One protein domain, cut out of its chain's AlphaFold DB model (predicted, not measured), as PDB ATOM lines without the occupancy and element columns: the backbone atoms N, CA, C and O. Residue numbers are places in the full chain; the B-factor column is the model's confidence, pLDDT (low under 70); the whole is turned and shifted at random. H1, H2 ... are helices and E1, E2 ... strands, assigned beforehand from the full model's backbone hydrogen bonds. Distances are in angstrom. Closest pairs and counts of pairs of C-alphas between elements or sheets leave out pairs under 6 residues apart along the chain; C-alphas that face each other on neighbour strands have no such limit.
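This is residues 32 to 118 and 167 to 219 of the 307 residues of an uncharacterized protein of Colwellia sp. Arc7-635 (UniProt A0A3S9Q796). A long, twisted sheet of three antiparallel strands forms a wall, with H2 laid slantwise over one of its faces and H3 on the same face, beside the strands. H4 and H5 fold back on each other as a helical hairpin that packs on H2, while the short H1 sits at the start of E1, far from the other helices. The printed part has 140 residues, with five named helices and three named strands in the order H1, E1, E2, E3, H2, H3, H4, H5; the sheet's order is E1, E2, E3, and the class is mixed, helices and strands. The whole is compact, with a radius of gyration of the C-alphas of 15.8 A and spans of 47 by 45 by 29 A. Residues 84 to 89 stand free, and residues 106 to 118, with no named element, run from the end of H2 to a cut.

H1, residues 35 to 38, only grazes the sheet; its closest C-alphas to E2, residues 55 to 65, are those of Asn 38 and Glu 65, 5.9 A apart. E1, residues 39 to 49, and E2 form a hairpin, antiparallel at 161 degrees between directions, with N 44 and O 60 at 2.9 A and N 58 and O 46 at 2.8 A, within hydrogen-bond range. E2 and E3, residues 71 to 81, form a second hairpin at 164 degrees, with N 61 and O 75 at 2.8 A and N 79 and O 57 at 2.8 A. The three strands are a meander, each strand the antiparallel neighbour of the one before; E1 and E3 are the edge strands. H2, residues 89 to 105, is on the sheet at a height of 9.8 A, over E1, E2 and E3, and runs slantwise to the strands, at 54 degrees to E3 on the local plane. The closest C-alphas of H2 and E1 are those of Phe 48 and Ala 103, 6.3 A apart. H3, residues 172 to 183, is on the same face at a height of 8.0 A, over none of the strands; H2, H3 and the sheet make two layers, helices on one face of a sheet. H2 and H3 are near each other, with 6 pairs of C-alphas within 10 A. H4, residues 190 to 199, is not on the sheet; it touches H2 at residues 101 to 105 alone, closest at the C-alphas of Arg 101 and Met 197, 5.5 A, at a steep tilt of 65 degrees, opposite ways. H5, residues 203 to 213, is not on the sheet either; it touches H2 at the C-alphas of Trp 98 and Gly 203, 4.2 A, about perpendicular at 74 degrees. H4 and H5 touch at the C-alphas of Val 196 and Asn 209, 5.8 A, at a shallow tilt of 25 degrees, opposite ways. In H2, H3, H4 and H5 every O i to N i+4 pair is within hydrogen-bond range; H1 is too short for such a pair.

H1 begins at C-alpha 35, (-36.143, -4.798, 34.029), and is 5.8 A long. E1 measures 32.1 A, E2 32.2 A and E3 30.0 A. H2 measures 24.1 A and begins at C-alpha 89, (-15.378, 17.656, 16.972). H3 measures 16.5 A, H4 13.9 A and H5 15.2 A, ending at C-alpha 213, (-38.219, 13.145, 21.661).

The two C-alphas farthest apart are those of Ser 67 and Asn 84, at 47.9 A. Residues 119 to 166 are not printed, and C-alphas 118 and 167 are 18.6 A apart across the cut. Of the links that are printed whole, none is long. The mean pLDDT of the printed part is 72.9; residues 81 to 87, 112 to 118, 167 to 192 and 212 to 219 are under 70.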
ATOM      1  N   ASN A  32     -30.261  -6.343  34.199       86.56
ATOM      2  CA  ASN A  32     -31.038  -6.204  35.422       86.56
ATOM      3  C   ASN A  32     -32.271  -7.116  35.375       86.56
ATOM      4  O   ASN A  32     -33.152  -6.952  34.532       86.56
ATOM      5  N   ARG A  33     -32.368  -8.048  36.330       89.38
ATOM      6  CA  ARG A  33     -33.460  -9.033  36.381       89.38
ATOM      7  C   ARG A  33     -34.850  -8.409  36.496       89.38
ATOM      8  O   ARG A  33     -35.768  -8.941  35.888       89.38
ATOM      9  N   ALA A  34     -35.011  -7.311  37.235       89.44
ATOM     10  CA  ALA A  34     -36.306  -6.644  37.383       89.44
ATOM     11  C   ALA A  34     -36.750  -6.008  36.058       89.44
ATOM     12  O   ALA A  34     -37.892  -6.173  35.642       89.44
ATOM     13  N   CYS A  35     -35.831  -5.362  35.339       90.81
ATOM     14  CA  CYS A  35     -36.143  -4.798  34.029       90.81
ATOM     15  C   CYS A  35     -36.426  -5.874  32.977       90.81
ATOM     16  O   CYS A  35     -37.373  -5.749  32.203       90.81
ATOM     17  N   LEU A  36     -35.675  -6.978  33.007       91.31
ATOM     18  CA  LEU A  36     -35.873  -8.114  32.109       91.31
ATOM     19  C   LEU A  36     -37.221  -8.828  32.288       91.31
ATOM     20  O   LEU A  36     -37.576  -9.638  31.433       91.31
ATOM     21  N   GLN A  37     -37.984  -8.567  33.354       91.94
ATOM     22  CA  GLN A  37     -39.346  -9.101  33.480       91.94
ATOM     23  C   GLN A  37     -40.295  -8.460  32.463       91.94
ATOM     24  O   GLN A  37     -41.093  -9.166  31.853       91.94
ATOM     25  N   ASN A  38     -40.151  -7.152  32.227       91.94
ATOM     26  CA  ASN A  38     -41.086  -6.367  31.418       91.94
ATOM     27  C   ASN A  38     -40.490  -5.882  30.094       91.94
ATOM     28  O   ASN A  38     -41.242  -5.535  29.191       91.94
ATOM     29  N   TYR A  39     -39.163  -5.889  29.952       90.38
ATOM     30  CA  TYR A  39     -38.468  -5.370  28.776       90.38
ATOM     31  C   TYR A  39     -37.494  -6.386  28.178       90.38
ATOM     32  O   TYR A  39     -36.880  -7.193  28.882       90.38
ATOM     33  N   SER A  40     -37.352  -6.345  26.858       88.88
ATOM     34  CA  SER A  40     -36.278  -6.993  26.109       88.88
ATOM     35  C   SER A  40     -35.363  -5.939  25.504       88.88
ATOM     36  O   SER A  40     -35.807  -4.863  25.114       88.88
ATOM     37  N   TYR A  41     -34.082  -6.281  25.429       87.69
ATOM     38  CA  TYR A  41     -33.022  -5.398  24.970       87.69
ATOM     39  C   TYR A  41     -32.283  -6.083  23.838       87.69
ATOM     40  O   TYR A  41     -31.935  -7.260  23.958       87.69
ATOM     41  N   ASP A  42     -31.992  -5.344  22.782       83.88
ATOM     42  CA  ASP A  42     -31.179  -5.835  21.682       83.88
ATOM     43  C   ASP A  42     -30.326  -4.707  21.093       83.88
ATOM     44  O   ASP A  42     -30.493  -3.530  21.423       83.88
ATOM     45  N   VAL A  43     -29.363  -5.075  20.251       80.81
ATOM     46  CA  VAL A  43     -28.488  -4.117  19.575       80.81
ATOM     47  C   VAL A  43     -28.555  -4.367  18.080       80.81
ATOM     48  O   VAL A  43     -28.178  -5.436  17.604       80.81
ATOM     49  N   LEU A  44     -28.987  -3.348  17.345       81.75
ATOM     50  CA  LEU A  44     -28.932  -3.306  15.894       81.75
ATOM     51  C   LEU A  44     -27.690  -2.518  15.473       81.75
ATOM     52  O   LEU A  44     -27.545  -1.340  15.801       81.75
ATOM     53  N   VAL A  45     -26.788  -3.176  14.751       81.25
ATOM     54  CA  VAL A  45     -25.579  -2.547  14.218       81.25
ATOM     55  C   VAL A  45     -25.821  -2.161  12.768       81.25
ATOM     56  O   VAL A  45     -26.190  -3.005  11.956       81.25
ATOM     57  N   MET A  46     -25.590  -0.894  12.444       85.31
ATOM     58  CA  MET A  46     -25.784  -0.359  11.102       85.31
ATOM     59  C   MET A  46     -24.542   0.404  10.666       85.31
ATOM     60  O   MET A  46     -23.888   1.071  11.467       85.31
ATOM     61  N   TYR A  47     -24.249   0.323   9.379       86.69
ATOM     62  CA  TYR A  47     -23.182   1.056   8.723       86.69
ATOM     63  C   TYR A  47     -23.789   1.974   7.671       86.69
ATOM     64  O   TYR A  47     -24.798   1.642   7.045       86.69
ATOM     65  N   PHE A  48     -23.178   3.133   7.473       87.44
ATOM     66  CA  PHE A  48     -23.546   4.083   6.431       87.44
ATOM     67  C   PHE A  48     -22.300   4.787   5.913       87.44
ATOM     68  O   PHE A  48     -21.226   4.679   6.501       87.44
ATOM     69  N   LYS A  49     -22.432   5.486   4.790       86.94
ATOM     70  CA  LYS A  49     -21.355   6.307   4.245       86.94
ATOM     71  C   LYS A  49     -21.752   7.773   4.238       86.94
ATOM     72  O   LYS A  49     -22.918   8.085   3.991       86.94
ATOM     73  N   ASP A  50     -20.796   8.651   4.523       86.44
ATOM     74  CA  ASP A  50     -20.974  10.090   4.342       86.44
ATOM     75  C   ASP A  50     -20.812  10.511   2.872       86.44
ATOM     76  O   ASP A  50     -20.582   9.693   1.979       86.44
ATOM     77  N   ASN A  51     -20.949  11.814   2.613       83.06
ATOM     78  CA  ASN A  51     -20.843  12.383   1.266       83.06
ATOM     79  C   ASN A  51     -19.456  12.203   0.622       83.06
ATOM     80  O   ASN A  51     -19.339  12.356  -0.590       83.06
ATOM     81  N   ASN A  52     -18.426  11.871   1.405       82.62
ATOM     82  CA  ASN A  52     -17.066  11.608   0.933       82.62
ATOM     83  C   ASN A  52     -16.777  10.100   0.820       82.62
ATOM     84  O   ASN A  52     -15.614   9.703   0.786       82.62
ATOM     85  N   ASP A  53     -17.818   9.262   0.814       81.25
ATOM     86  CA  ASP A  53     -17.738   7.796   0.802       81.25
ATOM     87  C   ASP A  53     -17.013   7.199   2.028       81.25
ATOM     88  O   ASP A  53     -16.664   6.015   2.031       81.25
ATOM     89  N   LYS A  54     -16.827   7.980   3.109       83.50
ATOM     90  CA  LYS A  54     -16.243   7.471   4.356       83.50
ATOM     91  C   LYS A  54     -17.297   6.713   5.139       83.50
ATOM     92  O   LYS A  54     -18.417   7.188   5.322       83.50
ATOM     93  N   GLU A  55     -16.924   5.529   5.601       85.56
ATOM     94  CA  GLU A  55     -17.812   4.663   6.359       85.56
ATOM     95  C   GLU A  55     -17.898   5.074   7.831       85.56
ATOM     96  O   GLU A  55     -16.893   5.361   8.483       85.56
ATOM     97  N   HIS A  56     -19.122   5.021   8.343       85.88
ATOM     98  CA  HIS A  56     -19.491   5.248   9.730       85.88
ATOM     99  C   HIS A  56     -20.305   4.070  10.244       85.88
ATOM    100  O   HIS A  56     -21.025   3.408   9.487       85.88
ATOM    101  N   LYS A  57     -20.227   3.842  11.549       86.56
ATOM    102  CA  LYS A  57     -20.958   2.792  12.249       86.56
ATOM    103  C   LYS A  57     -21.840   3.403  13.329       86.56
ATOM    104  O   LYS A  57     -21.448   4.337  14.022       86.56
ATOM    105  N   VAL A  58     -23.031   2.846  13.495       85.75
ATOM    106  CA  VAL A  58     -23.951   3.195  14.575       85.75
ATOM    107  C   VAL A  58     -24.515   1.931  15.211       85.75
ATOM    108  O   VAL A  58     -24.874   0.967  14.530       85.75
ATOM    109  N   ARG A  59     -24.586   1.924  16.540       83.69
ATOM    110  CA  ARG A  59     -25.290   0.908  17.322       83.69
ATOM    111  C   ARG A  59     -26.575   1.515  17.850       83.69
ATOM    112  O   ARG A  59     -26.520   2.403  18.692       83.69
ATOM    113  N   ALA A  60     -27.708   1.011  17.386       82.19
ATOM    114  CA  ALA A  60     -29.012   1.310  17.955       82.19
ATOM    115  C   ALA A  60     -29.330   0.254  19.023       82.19
ATOM    116  O   ALA A  60     -29.630  -0.897  18.700       82.19
ATOM    117  N   LYS A  61     -29.219   0.622  20.300       83.06
ATOM    118  CA  LYS A  61     -29.551  -0.236  21.441       83.06
ATOM    119  C   LYS A  61     -31.034  -0.083  21.740       83.06
ATOM    120  O   LYS A  61     -31.448   0.915  22.324       83.06
ATOM    121  N   ARG A  62     -31.835  -1.039  21.292       81.56
ATOM    122  CA  ARG A  62     -33.295  -0.956  21.308       81.56
ATOM    123  C   ARG A  62     -33.854  -1.602  22.566       81.56
ATOM    124  O   ARG A  62     -33.330  -2.606  23.054       81.56
ATOM    125  N   ILE A  63     -34.933  -1.020  23.068       83.94
ATOM    126  CA  ILE A  63     -35.691  -1.521  24.207       83.94
ATOM    127  C   ILE A  63     -37.124  -1.731  23.744       83.94
ATOM    128  O   ILE A  63     -37.770  -0.820  23.218       83.94
ATOM    129  N   HIS A  64     -37.612  -2.944  23.961       84.50
ATOM    130  CA  HIS A  64     -38.966  -3.351  23.635       84.50
ATOM    131  C   HIS A  64     -39.695  -3.779  24.902       84.50
ATOM    132  O   HIS A  64     -39.120  -4.444  25.763       84.50
ATOM    133  N   GLU A  65     -40.964  -3.419  25.027       86.56
ATOM    134  CA  GLU A  65     -41.828  -3.947  26.075       86.56
ATOM    135  C   GLU A  65     -42.232  -5.388  25.726       86.56
ATOM    136  O   GLU A  65     -42.747  -5.653  24.644       86.56
ATOM    137  N   LYS A  66     -42.015  -6.345  26.633       87.62
ATOM    138  CA  LYS A  66     -42.273  -7.775  26.386       87.62
ATOM    139  C   LYS A  66     -43.750  -8.115  26.254       87.62
ATOM    140  O   LYS A  66     -44.094  -9.006  25.487       87.62
ATOM    141  N   SER A  67     -44.604  -7.445  27.026       86.56
ATOM    142  CA  SER A  67     -46.048  -7.707  27.041       86.56
ATOM    143  C   SER A  67     -46.695  -7.403  25.692       86.56
ATOM    144  O   SER A  67     -47.638  -8.083  25.296       86.56
ATOM    145  N   THR A  68     -46.178  -6.401  24.982       82.94
ATOM    146  CA  THR A  68     -46.765  -5.899  23.741       82.94
ATOM    147  C   THR A  68     -45.872  -6.087  22.513       82.94
ATOM    148  O   THR A  68     -46.354  -5.993  21.389       82.94
ATOM    149  N   GLY A  69     -44.577  -6.349  22.702       77.69
ATOM    150  CA  GLY A  69     -43.560  -6.342  21.645       77.69
ATOM    151  C   GLY A  69     -43.173  -4.934  21.172       77.69
ATOM    152  O   GLY A  69     -42.335  -4.784  20.280       77.69
ATOM    153  N   ASN A  70     -43.768  -3.898  21.761       77.38
ATOM    154  CA  ASN A  70     -43.658  -2.540  21.262       77.38
ATOM    155  C   ASN A  70     -42.273  -1.963  21.516       77.38
ATOM    156  O   ASN A  70     -41.713  -2.099  22.603       77.38
ATOM    157  N   PHE A  71     -41.747  -1.265  20.518       76.31
ATOM    158  CA  PHE A  71     -40.555  -0.450  20.671       76.31
ATOM    159  C   PHE A  71     -40.857   0.749  21.581       76.31
ATOM    160  O   PHE A  71     -41.778   1.521  21.303       76.31
ATOM    161  N   VAL A  72     -40.097   0.885  22.670       78.00
ATOM    162  CA  VAL A  72     -40.336   1.911  23.699       78.00
ATOM    163  C   VAL A  72     -39.171   2.868  23.892       78.00
ATOM    164  O   VAL A  72     -39.384   3.946  24.435       78.00
ATOM    165  N   HIS A  73     -37.950   2.498  23.489       78.88
ATOM    166  CA  HIS A  73     -36.776   3.362  23.624       78.88
ATOM    167  C   HIS A  73     -35.595   2.882  22.766       78.88
ATOM    168  O   HIS A  73     -35.484   1.693  22.459       78.88
ATOM    169  N   VAL A  74     -34.693   3.800  22.414       77.75
ATOM    170  CA  VAL A  74     -33.412   3.496  21.763       77.75
ATOM    171  C   VAL A  74     -32.316   4.441  22.230       77.75
ATOM    172  O   VAL A  74     -32.528   5.646  22.294       77.75
ATOM    173  N   ASP A  75     -31.131   3.880  22.462       78.31
ATOM    174  CA  ASP A  75     -29.893   4.646  22.606       78.31
ATOM    175  C   ASP A  75     -29.022   4.453  21.361       78.31
ATOM    176  O   ASP A  75     -28.855   3.324  20.886       78.31
ATOM    177  N   TYR A  76     -28.430   5.532  20.850       80.38
ATOM    178  CA  TYR A  76     -27.502   5.475  19.719       80.38
ATOM    179  C   TYR A  76     -26.064   5.746  20.168       80.38
ATOM    180  O   TYR A  76     -25.780   6.783  20.771       80.38
ATOM    181  N   ASP A  77     -25.156   4.840  19.802       83.25
ATOM    182  CA  ASP A  77     -23.709   5.048  19.897       83.25
ATOM    183  C   ASP A  77     -23.114   5.131  18.487       83.25
ATOM    184  O   ASP A  77     -23.331   4.223  17.677       83.25
ATOM    185  N   PHE A  78     -22.329   6.171  18.207       85.69
ATOM    186  CA  PHE A  78     -21.690   6.379  16.908       85.69
ATOM    187  C   PHE A  78     -20.197   6.050  16.955       85.69
ATOM    188  O   PHE A  78     -19.506   6.266  17.945       85.69
ATOM    189  N   GLU A  79     -19.677   5.558  15.844       85.69
ATOM    190  CA  GLU A  79     -18.257   5.316  15.637       85.69
ATOM    191  C   GLU A  79     -17.889   5.838  14.248       85.69
ATOM    192  O   GLU A  79     -18.451   5.410  13.237       85.69
ATOM    193  N   SER A  80     -16.981   6.815  14.211       80.56
ATOM    194  CA  SER A  80     -16.617   7.550  13.000       80.56
ATOM    195  C   SER A  80     -15.102   7.636  12.869       80.56
ATOM    196  O   SER A  80     -14.393   7.938  13.827       80.56
ATOM    197  N   SER A  81     -14.595   7.437  11.655       68.19
ATOM    198  CA  SER A  81     -13.205   7.758  11.318       68.19
ATOM    199  C   SER A  81     -13.138   9.160  10.721       68.19
ATOM    200  O   SER A  81     -13.908   9.517   9.827       68.19
ATOM    201  N   CYS A  82     -12.225   9.983  11.218       64.31
ATOM    202  CA  CYS A  82     -12.171  11.396  10.886       64.31
ATOM    203  C   CYS A  82     -10.818  11.699  10.254       64.31
ATOM    204  O   CYS A  82      -9.852  12.035  10.926       64.31
ATOM    205  N   THR A  83     -10.774  11.534   8.933       54.59
ATOM    206  CA  THR A  83      -9.504  11.444   8.211       54.59
ATOM    207  C   THR A  83      -9.030  12.741   7.534       54.59
ATOM    208  O   THR A  83      -8.405  12.645   6.491       54.59
ATOM    209  N   ASN A  84      -9.429  13.939   7.983       50.97
ATOM    210  CA  ASN A  84      -8.848  15.168   7.395       50.97
ATOM    211  C   ASN A  84      -8.693  16.309   8.415       50.97
ATOM    212  O   ASN A  84      -7.738  17.072   8.338       50.97
ATOM    213  N   ASP A  85      -9.640  16.458   9.348       54.78
ATOM    214  CA  ASP A  85      -9.542  17.437  10.431       54.78
ATOM    215  C   ASP A  85     -10.469  17.048  11.598       54.78
ATOM    216  O   ASP A  85     -11.684  16.917  11.433       54.78
ATOM    217  N   CYS A  86      -9.891  16.832  12.779       59.88
ATOM    218  CA  CYS A  86     -10.625  16.649  14.039       59.88
ATOM    219  C   CYS A  86     -10.483  17.856  14.964       59.88
ATOM    220  O   CYS A  86     -10.754  17.734  16.158       59.88
ATOM    221  N   SER A  87     -10.009  18.993  14.454       62.59
ATOM    222  CA  SER A  87      -9.832  20.215  15.237       62.59
ATOM    223  C   SER A  87     -11.153  20.696  15.841       62.59
ATOM    224  O   SER A  87     -11.161  21.185  16.970       62.59
ATOM    225  N   SER A  88     -12.274  20.485  15.138       74.31
ATOM    226  CA  SER A  88     -13.627  20.757  15.625       74.31
ATOM    227  C   SER A  88     -14.488  19.494  15.617       74.31
ATOM    228  O   SER A  88     -15.082  19.102  14.610       74.31
ATOM    229  N   LEU A  89     -14.569  18.856  16.782       75.81
ATOM    230  CA  LEU A  89     -15.378  17.656  16.972       75.81
ATOM    231  C   LEU A  89     -16.882  17.936  16.813       75.81
ATOM    232  O   LEU A  89     -17.613  17.080  16.321       75.81
ATOM    233  N   ASP A  90     -17.329  19.147  17.152       78.81
ATOM    234  CA  ASP A  90     -18.715  19.596  16.976       78.81
ATOM    235  C   ASP A  90     -19.151  19.602  15.511       78.81
ATOM    236  O   ASP A  90     -20.192  19.037  15.172       78.81
ATOM    237  N   LEU A  91     -18.337  20.195  14.630       79.25
ATOM    238  CA  LEU A  91     -18.612  20.203  13.192       79.25
ATOM    239  C   LEU A  91     -18.668  18.777  12.648       79.25
ATOM    240  O   LEU A  91     -19.569  18.432  11.887       79.25
ATOM    241  N   LYS A  92     -17.758  17.915  13.103       79.94
ATOM    242  CA  LYS A  92     -17.731  16.532  12.643       79.94
ATOM    243  C   LYS A  92     -18.934  15.723  13.122       79.94
ATOM    244  O   LYS A  92     -19.483  14.947  12.345       79.94
ATOM    245  N   VAL A  93     -19.368  15.909  14.367       82.88
ATOM    246  CA  VAL A  93     -20.613  15.310  14.863       82.88
ATOM    247  C   VAL A  93     -21.795  15.778  14.026       82.88
ATOM    248  O   VAL A  93     -22.588  14.943  13.600       82.88
ATOM    249  N   ASN A  94     -21.888  17.075  13.732       85.50
ATOM    250  CA  ASN A  94     -22.942  17.617  12.880       85.50
ATOM    251  C   ASN A  94     -22.959  16.932  11.496       85.50
ATOM    252  O   ASN A  94     -24.000  16.439  11.062       85.50
ATOM    253  N   ASP A  95     -21.798  16.789  10.852       86.00
ATOM    254  CA  ASP A  95     -21.671  16.111   9.555       86.00
ATOM    255  C   ASP A  95     -22.056  14.625   9.606       86.00
ATOM    256  O   ASP A  95     -22.733  14.117   8.704       86.00
ATOM    257  N   VAL A  96     -21.627  13.907  10.649       87.38
ATOM    258  CA  VAL A  96     -21.935  12.479  10.830       87.38
ATOM    259  C   VAL A  96     -23.428  12.283  11.071       87.38
ATOM    260  O   VAL A  96     -24.034  11.418  10.440       87.38
ATOM    261  N   LEU A  97     -24.048  13.106  11.919       88.00
ATOM    262  CA  LEU A  97     -25.486  13.047  12.187       88.00
ATOM    263  C   LEU A  97     -26.313  13.415  10.955       88.00
ATOM    264  O   LEU A  97     -27.324  12.771  10.667       88.00
ATOM    265  N   TRP A  98     -25.858  14.398  10.177       90.25
ATOM    266  CA  TRP A  98     -26.487  14.728   8.906       90.25
ATOM    267  C   TRP A  98     -26.380  13.581   7.896       90.25
ATOM    268  O   TRP A  98     -27.352  13.236   7.220       90.25
ATOM    269  N   SER A  99     -25.218  12.933   7.830       90.06
ATOM    270  CA  SER A  99     -24.991  11.763   6.978       90.06
ATOM    271  C   SER A  99     -25.842  10.568   7.412       90.06
ATOM    272  O   SER A  99     -26.419   9.895   6.559       90.06
ATOM    273  N   PHE A 100     -25.998  10.347   8.720       87.81
ATOM    274  CA  PHE A 100     -26.898   9.340   9.280       87.81
ATOM    275  C   PHE A 100     -28.346   9.591   8.849       87.81
ATOM    276  O   PHE A 100     -28.995   8.696   8.306       87.81
ATOM    277  N   ARG A 101     -28.827  10.831   8.992       89.00
ATOM    278  CA  ARG A 101     -30.156  11.241   8.521       89.00
ATOM    279  C   ARG A 101     -30.320  11.023   7.020       89.00
ATOM    280  O   ARG A 101     -31.340  10.503   6.583       89.00
ATOM    281  N   ASN A 102     -29.331  11.374   6.203       88.94
ATOM    282  CA  ASN A 102     -29.417  11.160   4.756       88.94
ATOM    283  C   ASN A 102     -29.420   9.672   4.392       88.94
ATOM    284  O   ASN A 102     -30.177   9.266   3.508       88.94
ATOM    285  N   ALA A 103     -28.628   8.851   5.083       86.56
ATOM    286  CA  ALA A 103     -28.643   7.403   4.913       86.56
ATOM    287  C   ALA A 103     -30.002   6.803   5.294       86.56
ATOM    288  O   ALA A 103     -30.501   5.955   4.559       86.56
ATOM    289  N   TYR A 104     -30.633   7.310   6.357       84.62
ATOM    290  CA  TYR A 104     -32.001   6.963   6.742       84.62
ATOM    291  C   TYR A 104     -33.000   7.321   5.640       84.62
ATOM    292  O   TYR A 104     -33.682   6.457   5.100       84.62
ATOM    293  N   MET A 105     -33.015   8.585   5.213       82.88
ATOM    294  CA  MET A 105     -33.977   9.080   4.222       82.88
ATOM    295  C   MET A 105     -33.816   8.449   2.834       82.88
ATOM    296  O   MET A 105     -34.769   8.417   2.058       82.88
ATOM    297  N   THR A 106     -32.616   7.972   2.499       80.88
ATOM    298  CA  THR A 106     -32.312   7.348   1.197       80.88
ATOM    299  C   THR A 106     -32.162   5.834   1.264       80.88
ATOM    300  O   THR A 106     -31.830   5.206   0.258       80.88
ATOM    301  N   ASN A 107     -32.424   5.251   2.429       75.81
ATOM    302  CA  ASN A 107     -32.352   3.827   2.690       75.81
ATOM    303  C   ASN A 107     -31.000   3.171   2.342       75.81
ATOM    304  O   ASN A 107     -30.927   2.147   1.662       75.81
ATOM    305  N   LYS A 108     -29.905   3.808   2.773       82.31
ATOM    306  CA  LYS A 108     -28.516   3.430   2.453       82.31
ATOM    307  C   LYS A 108     -27.756   2.786   3.618       82.31
ATOM    308  O   LYS A 108     -26.526   2.729   3.583       82.31
ATOM    309  N   PHE A 109     -28.456   2.304   4.641       82.19
ATOM    310  CA  PHE A 109     -27.828   1.508   5.694       82.19
ATOM    311  C   PHE A 109     -27.456   0.105   5.200       82.19
ATOM    312  O   PHE A 109     -28.139  -0.483   4.359       82.19
ATOM    313  N   TYR A 110     -26.381  -0.456   5.750       77.94
ATOM    314  CA  TYR A 110     -25.937  -1.831   5.495       77.94
ATOM    315  C   TYR A 110     -25.360  -2.479   6.760       77.94
ATOM    316  O   TYR A 110     -24.978  -1.793   7.703       77.94
ATOM    317  N   GLU A 111     -25.322  -3.813   6.800       72.06
ATOM    318  CA  GLU A 111     -24.612  -4.583   7.832       72.06
ATOM    319  C   GLU A 111     -23.282  -5.060   7.240       72.06
ATOM    320  O   GLU A 111     -23.234  -5.493   6.084       72.06
ATOM    321  N   LYS A 112     -22.206  -5.027   8.028       68.69
ATOM    322  CA  LYS A 112     -21.005  -5.810   7.731       68.69
ATOM    323  C   LYS A 112     -21.159  -7.188   8.352       68.69
ATOM    324  O   LYS A 112     -21.361  -7.302   9.557       68.69
ATOM    325  N   VAL A 113     -21.053  -8.224   7.531       54.06
ATOM    326  CA  VAL A 113     -20.994  -9.606   8.006       54.06
ATOM    327  C   VAL A 113     -19.518  -9.965   8.117       54.06
ATOM    328  O   VAL A 113     -18.797  -9.907   7.124       54.06
ATOM    329  N   ILE A 114     -19.053 -10.265   9.330       44.97
ATOM    330  CA  ILE A 114     -17.701 -10.788   9.539       44.97
ATOM    331  C   ILE A 114     -17.763 -12.274   9.224       44.97
ATOM    332  O   ILE A 114     -18.289 -13.055  10.019       44.97
ATOM    333  N   TYR A 115     -17.256 -12.664   8.064       44.31
ATOM    334  CA  TYR A 115     -17.068 -14.071   7.769       44.31
ATOM    335  C   TYR A 115     -15.799 -14.532   8.482       44.31
ATOM    336  O   TYR A 115     -14.694 -14.118   8.140       44.31
ATOM    337  N   LYS A 116     -15.959 -15.356   9.520       40.72
ATOM    338  CA  LYS A 116     -14.846 -16.159  10.018       40.72
ATOM    339  C   LYS A 116     -14.647 -17.276   9.001       40.72
ATOM    340  O   LYS A 116     -15.434 -18.215   8.998       40.72
ATOM    341  N   CYS A 117     -13.653 -17.145   8.131       47.59
ATOM    342  CA  CYS A 117     -13.116 -18.326   7.472       47.59
ATOM    343  C   CYS A 117     -12.571 -19.250   8.560       47.59
ATOM    344  O   CYS A 117     -11.843 -18.782   9.443       47.59
ATOM    345  N   ASP A 118     -12.946 -20.523   8.528       47.28
ATOM    346  CA  ASP A 118     -12.238 -21.530   9.303       47.28
ATOM    347  C   ASP A 118     -10.824 -21.648   8.705       47.28
ATOM    348  O   ASP A 118     -10.700 -21.944   7.516       47.28
ATOM    349  N   GLN A 167     -18.283  -6.943   1.729       36.34
ATOM    350  CA  GLN A 167     -19.563  -6.257   1.725       36.34
ATOM    351  C   GLN A 167     -20.607  -7.186   1.102       36.34
ATOM    352  O   GLN A 167     -20.520  -7.512  -0.082       36.34
ATOM    353  N   LYS A 168     -21.639  -7.576   1.857       34.84
ATOM    354  CA  LYS A 168     -22.824  -8.182   1.247       34.84
ATOM    355  C   LYS A 168     -23.533  -7.088   0.443       34.84
ATOM    356  O   LYS A 168     -24.413  -6.401   0.960       34.84
ATOM    357  N   ARG A 169     -23.145  -6.905  -0.827       33.44
ATOM    358  CA  ARG A 169     -23.919  -6.165  -1.839       33.44
ATOM    359  C   ARG A 169     -25.171  -6.975  -2.183       33.44
ATOM    360  O   ARG A 169     -25.331  -7.488  -3.281       33.44
ATOM    361  N   SER A 170     -26.066  -7.114  -1.210       31.95
ATOM    362  CA  SER A 170     -27.476  -7.333  -1.507       31.95
ATOM    363  C   SER A 170     -28.014  -6.023  -2.072       31.95
ATOM    364  O   SER A 170     -27.635  -4.962  -1.575       31.95
ATOM    365  N   ASN A 171     -28.852  -6.087  -3.112       36.47
ATOM    366  CA  ASN A 171     -29.540  -4.932  -3.693       36.47
ATOM    367  C   ASN A 171     -29.934  -3.949  -2.579       36.47
ATOM    368  O   ASN A 171     -30.729  -4.315  -1.715       36.47
ATOM    369  N   ASN A 172     -29.365  -2.733  -2.592       41.75
ATOM    370  CA  ASN A 172     -29.412  -1.739  -1.501       41.75
ATOM    371  C   ASN A 172     -30.807  -1.538  -0.874       41.75
ATOM    372  O   ASN A 172     -30.928  -1.177   0.290       41.75
ATOM    373  N   LYS A 173     -31.866  -1.840  -1.627       43.03
ATOM    374  CA  LYS A 173     -33.263  -1.785  -1.203       43.03
ATOM    375  C   LYS A 173     -33.649  -2.809  -0.116       43.03
ATOM    376  O   LYS A 173     -34.439  -2.480   0.757       43.03
ATOM    377  N   ILE A 174     -33.094  -4.027  -0.127       47.16
ATOM    378  CA  ILE A 174     -33.509  -5.116   0.787       47.16
ATOM    379  C   ILE A 174     -32.963  -4.900   2.202       47.16
ATOM    380  O   ILE A 174     -33.681  -5.101   3.183       47.16
ATOM    381  N   ASN A 175     -31.696  -4.490   2.311       55.34
ATOM    382  CA  ASN A 175     -31.078  -4.200   3.605       55.34
ATOM    383  C   ASN A 175     -31.716  -2.964   4.224       55.34
ATOM    384  O   ASN A 175     -32.096  -2.988   5.389       55.34
ATOM    385  N   GLY A 176     -31.932  -1.941   3.403       54.25
ATOM    386  CA  GLY A 176     -32.663  -0.764   3.798       54.25
ATOM    387  C   GLY A 176     -34.051  -1.059   4.380       54.25
ATOM    388  O   GLY A 176     -34.315  -0.769   5.539       54.25
ATOM    389  N   GLU A 177     -34.907  -1.776   3.646       55.16
ATOM    390  CA  GLU A 177     -36.236  -2.177   4.133       55.16
ATOM    391  C   GLU A 177     -36.182  -3.092   5.376       55.16
ATOM    392  O   GLU A 177     -37.150  -3.185   6.136       55.16
ATOM    393  N   LYS A 178     -35.082  -3.827   5.596       60.72
ATOM    394  CA  LYS A 178     -34.849  -4.598   6.829       60.72
ATOM    395  C   LYS A 178     -34.552  -3.661   8.001       60.72
ATOM    396  O   LYS A 178     -35.119  -3.868   9.070       60.72
ATOM    397  N   PHE A 179     -33.723  -2.637   7.806       65.12
ATOM    398  CA  PHE A 179     -33.449  -1.631   8.832       65.12
ATOM    399  C   PHE A 179     -34.644  -0.745   9.100       65.12
ATOM    400  O   PHE A 179     -34.946  -0.524  10.262       65.12
ATOM    401  N   ASP A 180     -35.379  -0.342   8.070       60.03
ATOM    402  CA  ASP A 180     -36.646   0.358   8.233       60.03
ATOM    403  C   ASP A 180     -37.598  -0.483   9.070       60.03
ATOM    404  O   ASP A 180     -38.229   0.050   9.961       60.03
ATOM    405  N   ARG A 181     -37.669  -1.805   8.859       59.41
ATOM    406  CA  ARG A 181     -38.497  -2.701   9.685       59.41
ATOM    407  C   ARG A 181     -37.968  -2.911  11.103       59.41
ATOM    408  O   ARG A 181     -38.758  -3.100  12.022       59.41
ATOM    409  N   ALA A 182     -36.651  -2.930  11.278       60.06
ATOM    410  CA  ALA A 182     -36.013  -3.132  12.573       60.06
ATOM    411  C   ALA A 182     -36.063  -1.855  13.430       60.06
ATOM    412  O   ALA A 182     -36.374  -1.910  14.616       60.06
ATOM    413  N   LEU A 183     -35.808  -0.694  12.838       61.34
ATOM    414  CA  LEU A 183     -36.005   0.603  13.473       61.34
ATOM    415  C   LEU A 183     -37.497   0.937  13.593       61.34
ATOM    416  O   LEU A 183     -37.897   1.544  14.580       61.34
ATOM    417  N   ASN A 184     -38.327   0.481  12.647       56.56
ATOM    418  CA  ASN A 184     -39.757   0.769  12.595       56.56
ATOM    419  C   ASN A 184     -40.596  -0.470  12.261       56.56
ATOM    420  O   ASN A 184     -40.742  -0.848  11.100       56.56
ATOM    421  N   ARG A 185     -41.325  -0.993  13.249       47.72
ATOM    422  CA  ARG A 185     -42.726  -1.391  13.039       47.72
ATOM    423  C   ARG A 185     -43.442  -1.591  14.374       47.72
ATOM    424  O   ARG A 185     -43.057  -2.441  15.163       47.72
ATOM    425  N   ILE A 186     -44.552  -0.854  14.504       43.00
ATOM    426  CA  ILE A 186     -45.624  -0.949  15.510       43.00
ATOM    427  C   ILE A 186     -45.348  -0.160  16.812       43.00
ATOM    428  O   ILE A 186     -45.069  -0.758  17.840       43.00
ATOM    429  N   ASN A 187     -45.386   1.189  16.759       42.62
ATOM    430  CA  ASN A 187     -46.038   2.069  17.761       42.62
ATOM    431  C   ASN A 187     -45.707   3.565  17.624       42.62
ATOM    432  O   ASN A 187     -44.627   3.928  17.185       42.62
ATOM    433  N   GLY A 188     -46.622   4.436  18.082       42.28
ATOM    434  CA  GLY A 188     -46.662   5.900  17.881       42.28
ATOM    435  C   GLY A 188     -45.393   6.738  18.137       42.28
ATOM    436  O   GLY A 188     -45.317   7.850  17.611       42.28
ATOM    437  N   MET A 189     -44.375   6.213  18.834       43.94
ATOM    438  CA  MET A 189     -43.028   6.813  18.900       43.94
ATOM    439  C   MET A 189     -42.324   6.865  17.530       43.94
ATOM    440  O   MET A 189     -41.533   7.774  17.286       43.94
ATOM    441  N   THR A 190     -42.649   5.963  16.594       50.34
ATOM    442  CA  THR A 190     -42.055   5.925  15.243       50.34
ATOM    443  C   THR A 190     -42.423   7.137  14.387       50.34
ATOM    444  O   THR A 190     -41.607   7.592  13.595       50.34
ATOM    445  N   SER A 191     -43.598   7.747  14.605       57.28
ATOM    446  CA  SER A 191     -43.964   9.004  13.929       57.28
ATOM    447  C   SER A 191     -43.058  10.173  14.311       57.28
ATOM    448  O   SER A 191     -43.069  11.206  13.641       57.28
ATOM    449  N   VAL A 192     -42.313  10.029  15.407       66.50
ATOM    450  CA  VAL A 192     -41.496  11.093  15.961       66.50
ATOM    451  C   VAL A 192     -40.068  10.989  15.446       66.50
ATOM    452  O   VAL A 192     -39.578  11.986  14.939       66.50
ATOM    453  N   ILE A 193     -39.439   9.807  15.440       72.56
ATOM    454  CA  ILE A 193     -38.106   9.631  14.823       72.56
ATOM    455  C   ILE A 193     -38.162   9.916  13.317       72.56
ATOM    456  O   ILE A 193     -37.326  10.667  12.818       72.56
ATOM    457  N   ASP A 194     -39.176   9.410  12.603       73.19
ATOM    458  CA  ASP A 194     -39.376   9.729  11.181       73.19
ATOM    459  C   ASP A 194     -39.506  11.235  10.943       73.19
ATOM    460  O   ASP A 194     -38.961  11.773   9.980       73.19
ATOM    461  N   ARG A 195     -40.219  11.925  11.838       76.75
ATOM    462  CA  ARG A 195     -40.379  13.377  11.794       76.75
ATOM    463  C   ARG A 195     -39.067  14.088  12.076       76.75
ATOM    464  O   ARG A 195     -38.714  14.979  11.320       76.75
ATOM    465  N   VAL A 196     -38.305  13.656  13.081       83.38
ATOM    466  CA  VAL A 196     -36.967  14.198  13.348       83.38
ATOM    467  C   VAL A 196     -36.083  14.060  12.115       83.38
ATOM    468  O   VAL A 196     -35.492  15.045  11.680       83.38
ATOM    469  N   MET A 197     -36.022  12.875  11.507       85.44
ATOM    470  CA  MET A 197     -35.197  12.657  10.319       85.44
ATOM    471  C   MET A 197     -35.680  13.490   9.130       85.44
ATOM    472  O   MET A 197     -34.862  14.054   8.406       85.44
ATOM    473  N   ARG A 198     -36.992  13.611   8.922       85.06
ATOM    474  CA  ARG A 198     -37.554  14.354   7.791       85.06
ATOM    475  C   ARG A 198     -37.407  15.867   7.941       85.06
ATOM    476  O   ARG A 198     -36.971  16.500   6.980       85.06
ATOM    477  N   ASP A 199     -37.731  16.399   9.115       87.06
ATOM    478  CA  ASP A 199     -37.929  17.833   9.361       87.06
ATOM    479  C   ASP A 199     -36.638  18.556   9.774       87.06
ATOM    480  O   ASP A 199     -36.575  19.782   9.724       87.06
ATOM    481  N   SER A 200     -35.593  17.818  10.156       88.81
ATOM    482  CA  SER A 200     -34.294  18.412  10.485       88.81
ATOM    483  C   SER A 200     -33.603  18.991   9.248       88.81
ATOM    484  O   SER A 200     -33.565  18.354   8.191       88.81
ATOM    485  N   THR A 201     -32.999  20.173   9.394       89.44
ATOM    486  CA  THR A 201     -32.320  20.889   8.296       89.44
ATOM    487  C   THR A 201     -30.801  20.733   8.306       89.44
ATOM    488  O   THR A 201     -30.139  21.010   7.307       89.44
ATOM    489  N   ASN A 202     -30.245  20.274   9.426       87.12
ATOM    490  CA  ASN A 202     -28.826  20.006   9.634       87.12
ATOM    491  C   ASN A 202     -28.661  18.937  10.743       87.12
ATOM    492  O   ASN A 202     -29.645  18.496  11.340       87.12
ATOM    493  N   GLY A 203     -27.441  18.478  11.022       83.50
ATOM    494  CA  GLY A 203     -27.193  17.464  12.057       83.50
ATOM    495  C   GLY A 203     -27.375  17.956  13.501       83.50
ATOM    496  O   GLY A 203     -27.706  17.149  14.371       83.50
ATOM    497  N   GLN A 204     -27.237  19.256  13.772       83.38
ATOM    498  CA  GLN A 204     -27.554  19.850  15.074       83.38
ATOM    499  C   GLN A 204     -29.067  19.798  15.347       83.38
ATOM    500  O   GLN A 204     -29.464  19.475  16.466       83.38
ATOM    501  N   ASP A 205     -29.905  20.012  14.330       85.69
ATOM    502  CA  ASP A 205     -31.355  19.817  14.433       85.69
ATOM    503  C   ASP A 205     -31.683  18.343  14.687       85.69
ATOM    504  O   ASP A 205     -32.463  18.043  15.589       85.69
ATOM    505  N   VAL A 206     -31.057  17.414  13.942       84.19
ATOM    506  CA  VAL A 206     -31.240  15.962  14.147       84.19
ATOM    507  C   VAL A 206     -30.965  15.617  15.601       84.19
ATOM    508  O   VAL A 206     -31.749  14.917  16.235       84.19
ATOM    509  N   LYS A 207     -29.879  16.154  16.149       78.31
ATOM    510  CA  LYS A 207     -29.513  15.960  17.540       78.31
ATOM    511  C   LYS A 207     -30.540  16.514  18.512       78.31
ATOM    512  O   LYS A 207     -31.060  15.749  19.314       78.31
ATOM    513  N   GLN A 208     -30.825  17.814  18.457       77.69
ATOM    514  CA  GLN A 208     -31.732  18.463  19.409       77.69
ATOM    515  C   GLN A 208     -33.118  17.821  19.378       77.69
ATOM    516  O   GLN A 208     -33.714  17.546  20.419       77.69
ATOM    517  N   ASN A 209     -33.601  17.516  18.177       78.44
ATOM    518  CA  ASN A 209     -34.887  16.879  17.998       78.44
ATOM    519  C   ASN A 209     -34.861  15.437  18.515       78.44
ATOM    520  O   ASN A 209     -35.769  15.083  19.257       78.44
ATOM    521  N   LEU A 210     -33.823  14.636  18.231       76.12
ATOM    522  CA  LEU A 210     -33.686  13.289  18.805       76.12
ATOM    523  C   LEU A 210     -33.646  13.337  20.335       76.12
ATOM    524  O   LEU A 210     -34.384  12.600  20.975       76.12
ATOM    525  N   GLU A 211     -32.844  14.215  20.931       71.12
ATOM    526  CA  GLU A 211     -32.743  14.349  22.389       71.12
ATOM    527  C   GLU A 211     -34.052  14.818  23.038       71.12
ATOM    528  O   GLU A 211     -34.357  14.418  24.155       71.12
ATOM    529  N   SER A 212     -34.842  15.652  22.355       68.69
ATOM    530  CA  SER A 212     -36.123  16.132  22.890       68.69
ATOM    531  C   SER A 212     -37.246  15.093  22.832       68.69
ATOM    532  O   SER A 212     -38.191  15.162  23.616       68.69
ATOM    533  N   VAL A 213     -37.160  14.139  21.902       65.00
ATOM    534  CA  VAL A 213     -38.219  13.145  21.661       65.00
ATOM    535  C   VAL A 213     -37.874  11.753  22.170       65.00
ATOM    536  O   VAL A 213     -38.752  10.896  22.269       65.00
ATOM    537  N   THR A 214     -36.604  11.515  22.482       60.91
ATOM    538  CA  THR A 214     -36.127  10.295  23.130       60.91
ATOM    539  C   THR A 214     -35.848  10.603  24.597       60.91
ATOM    540  O   THR A 214     -35.402  11.690  24.946       60.91
ATOM    541  N   ALA A 215     -36.137   9.662  25.497       50.41
ATOM    542  CA  ALA A 215     -35.961   9.896  26.930       50.41
ATOM    543  C   ALA A 215     -34.479   9.957  27.357       50.41
ATOM    544  O   ALA A 215     -34.199  10.307  28.504       50.41
ATOM    545  N   GLN A 216     -33.540   9.603  26.467       54.31
ATOM    546  CA  GLN A 216     -32.100   9.607  26.719       54.31
ATOM    547  C   GLN A 216     -31.322   9.958  25.440       54.31
ATOM    548  O   GLN A 216     -31.629   9.418  24.378       54.31
ATOM    549  N   PRO A 217     -30.329  10.861  25.531       52.03
ATOM    550  CA  PRO A 217     -29.596  11.370  24.382       52.03
ATOM    551  C   PRO A 217     -28.675  10.310  23.769       52.03
ATOM    552  O   PRO A 217     -28.290   9.334  24.413       52.03
ATOM    553  N   MET A 218     -28.262  10.553  22.524       61.22
ATOM    554  CA  MET A 218     -27.130   9.857  21.906       61.22
ATOM    555  C   MET A 218     -25.931   9.886  22.857       61.22
ATOM    556  O   MET A 218     -25.595  10.941  23.392       61.22
ATOM    557  N   LEU A 219     -25.305   8.737  23.104       68.00
ATOM    558  CA  LEU A 219     -24.463   8.601  24.292       68.00
ATOM    559  C   LEU A 219     -23.005   8.963  24.013       68.00
ATOM    560  O   LEU A 219     -22.429   9.785  24.725       68.00
TER     561      LEU A 219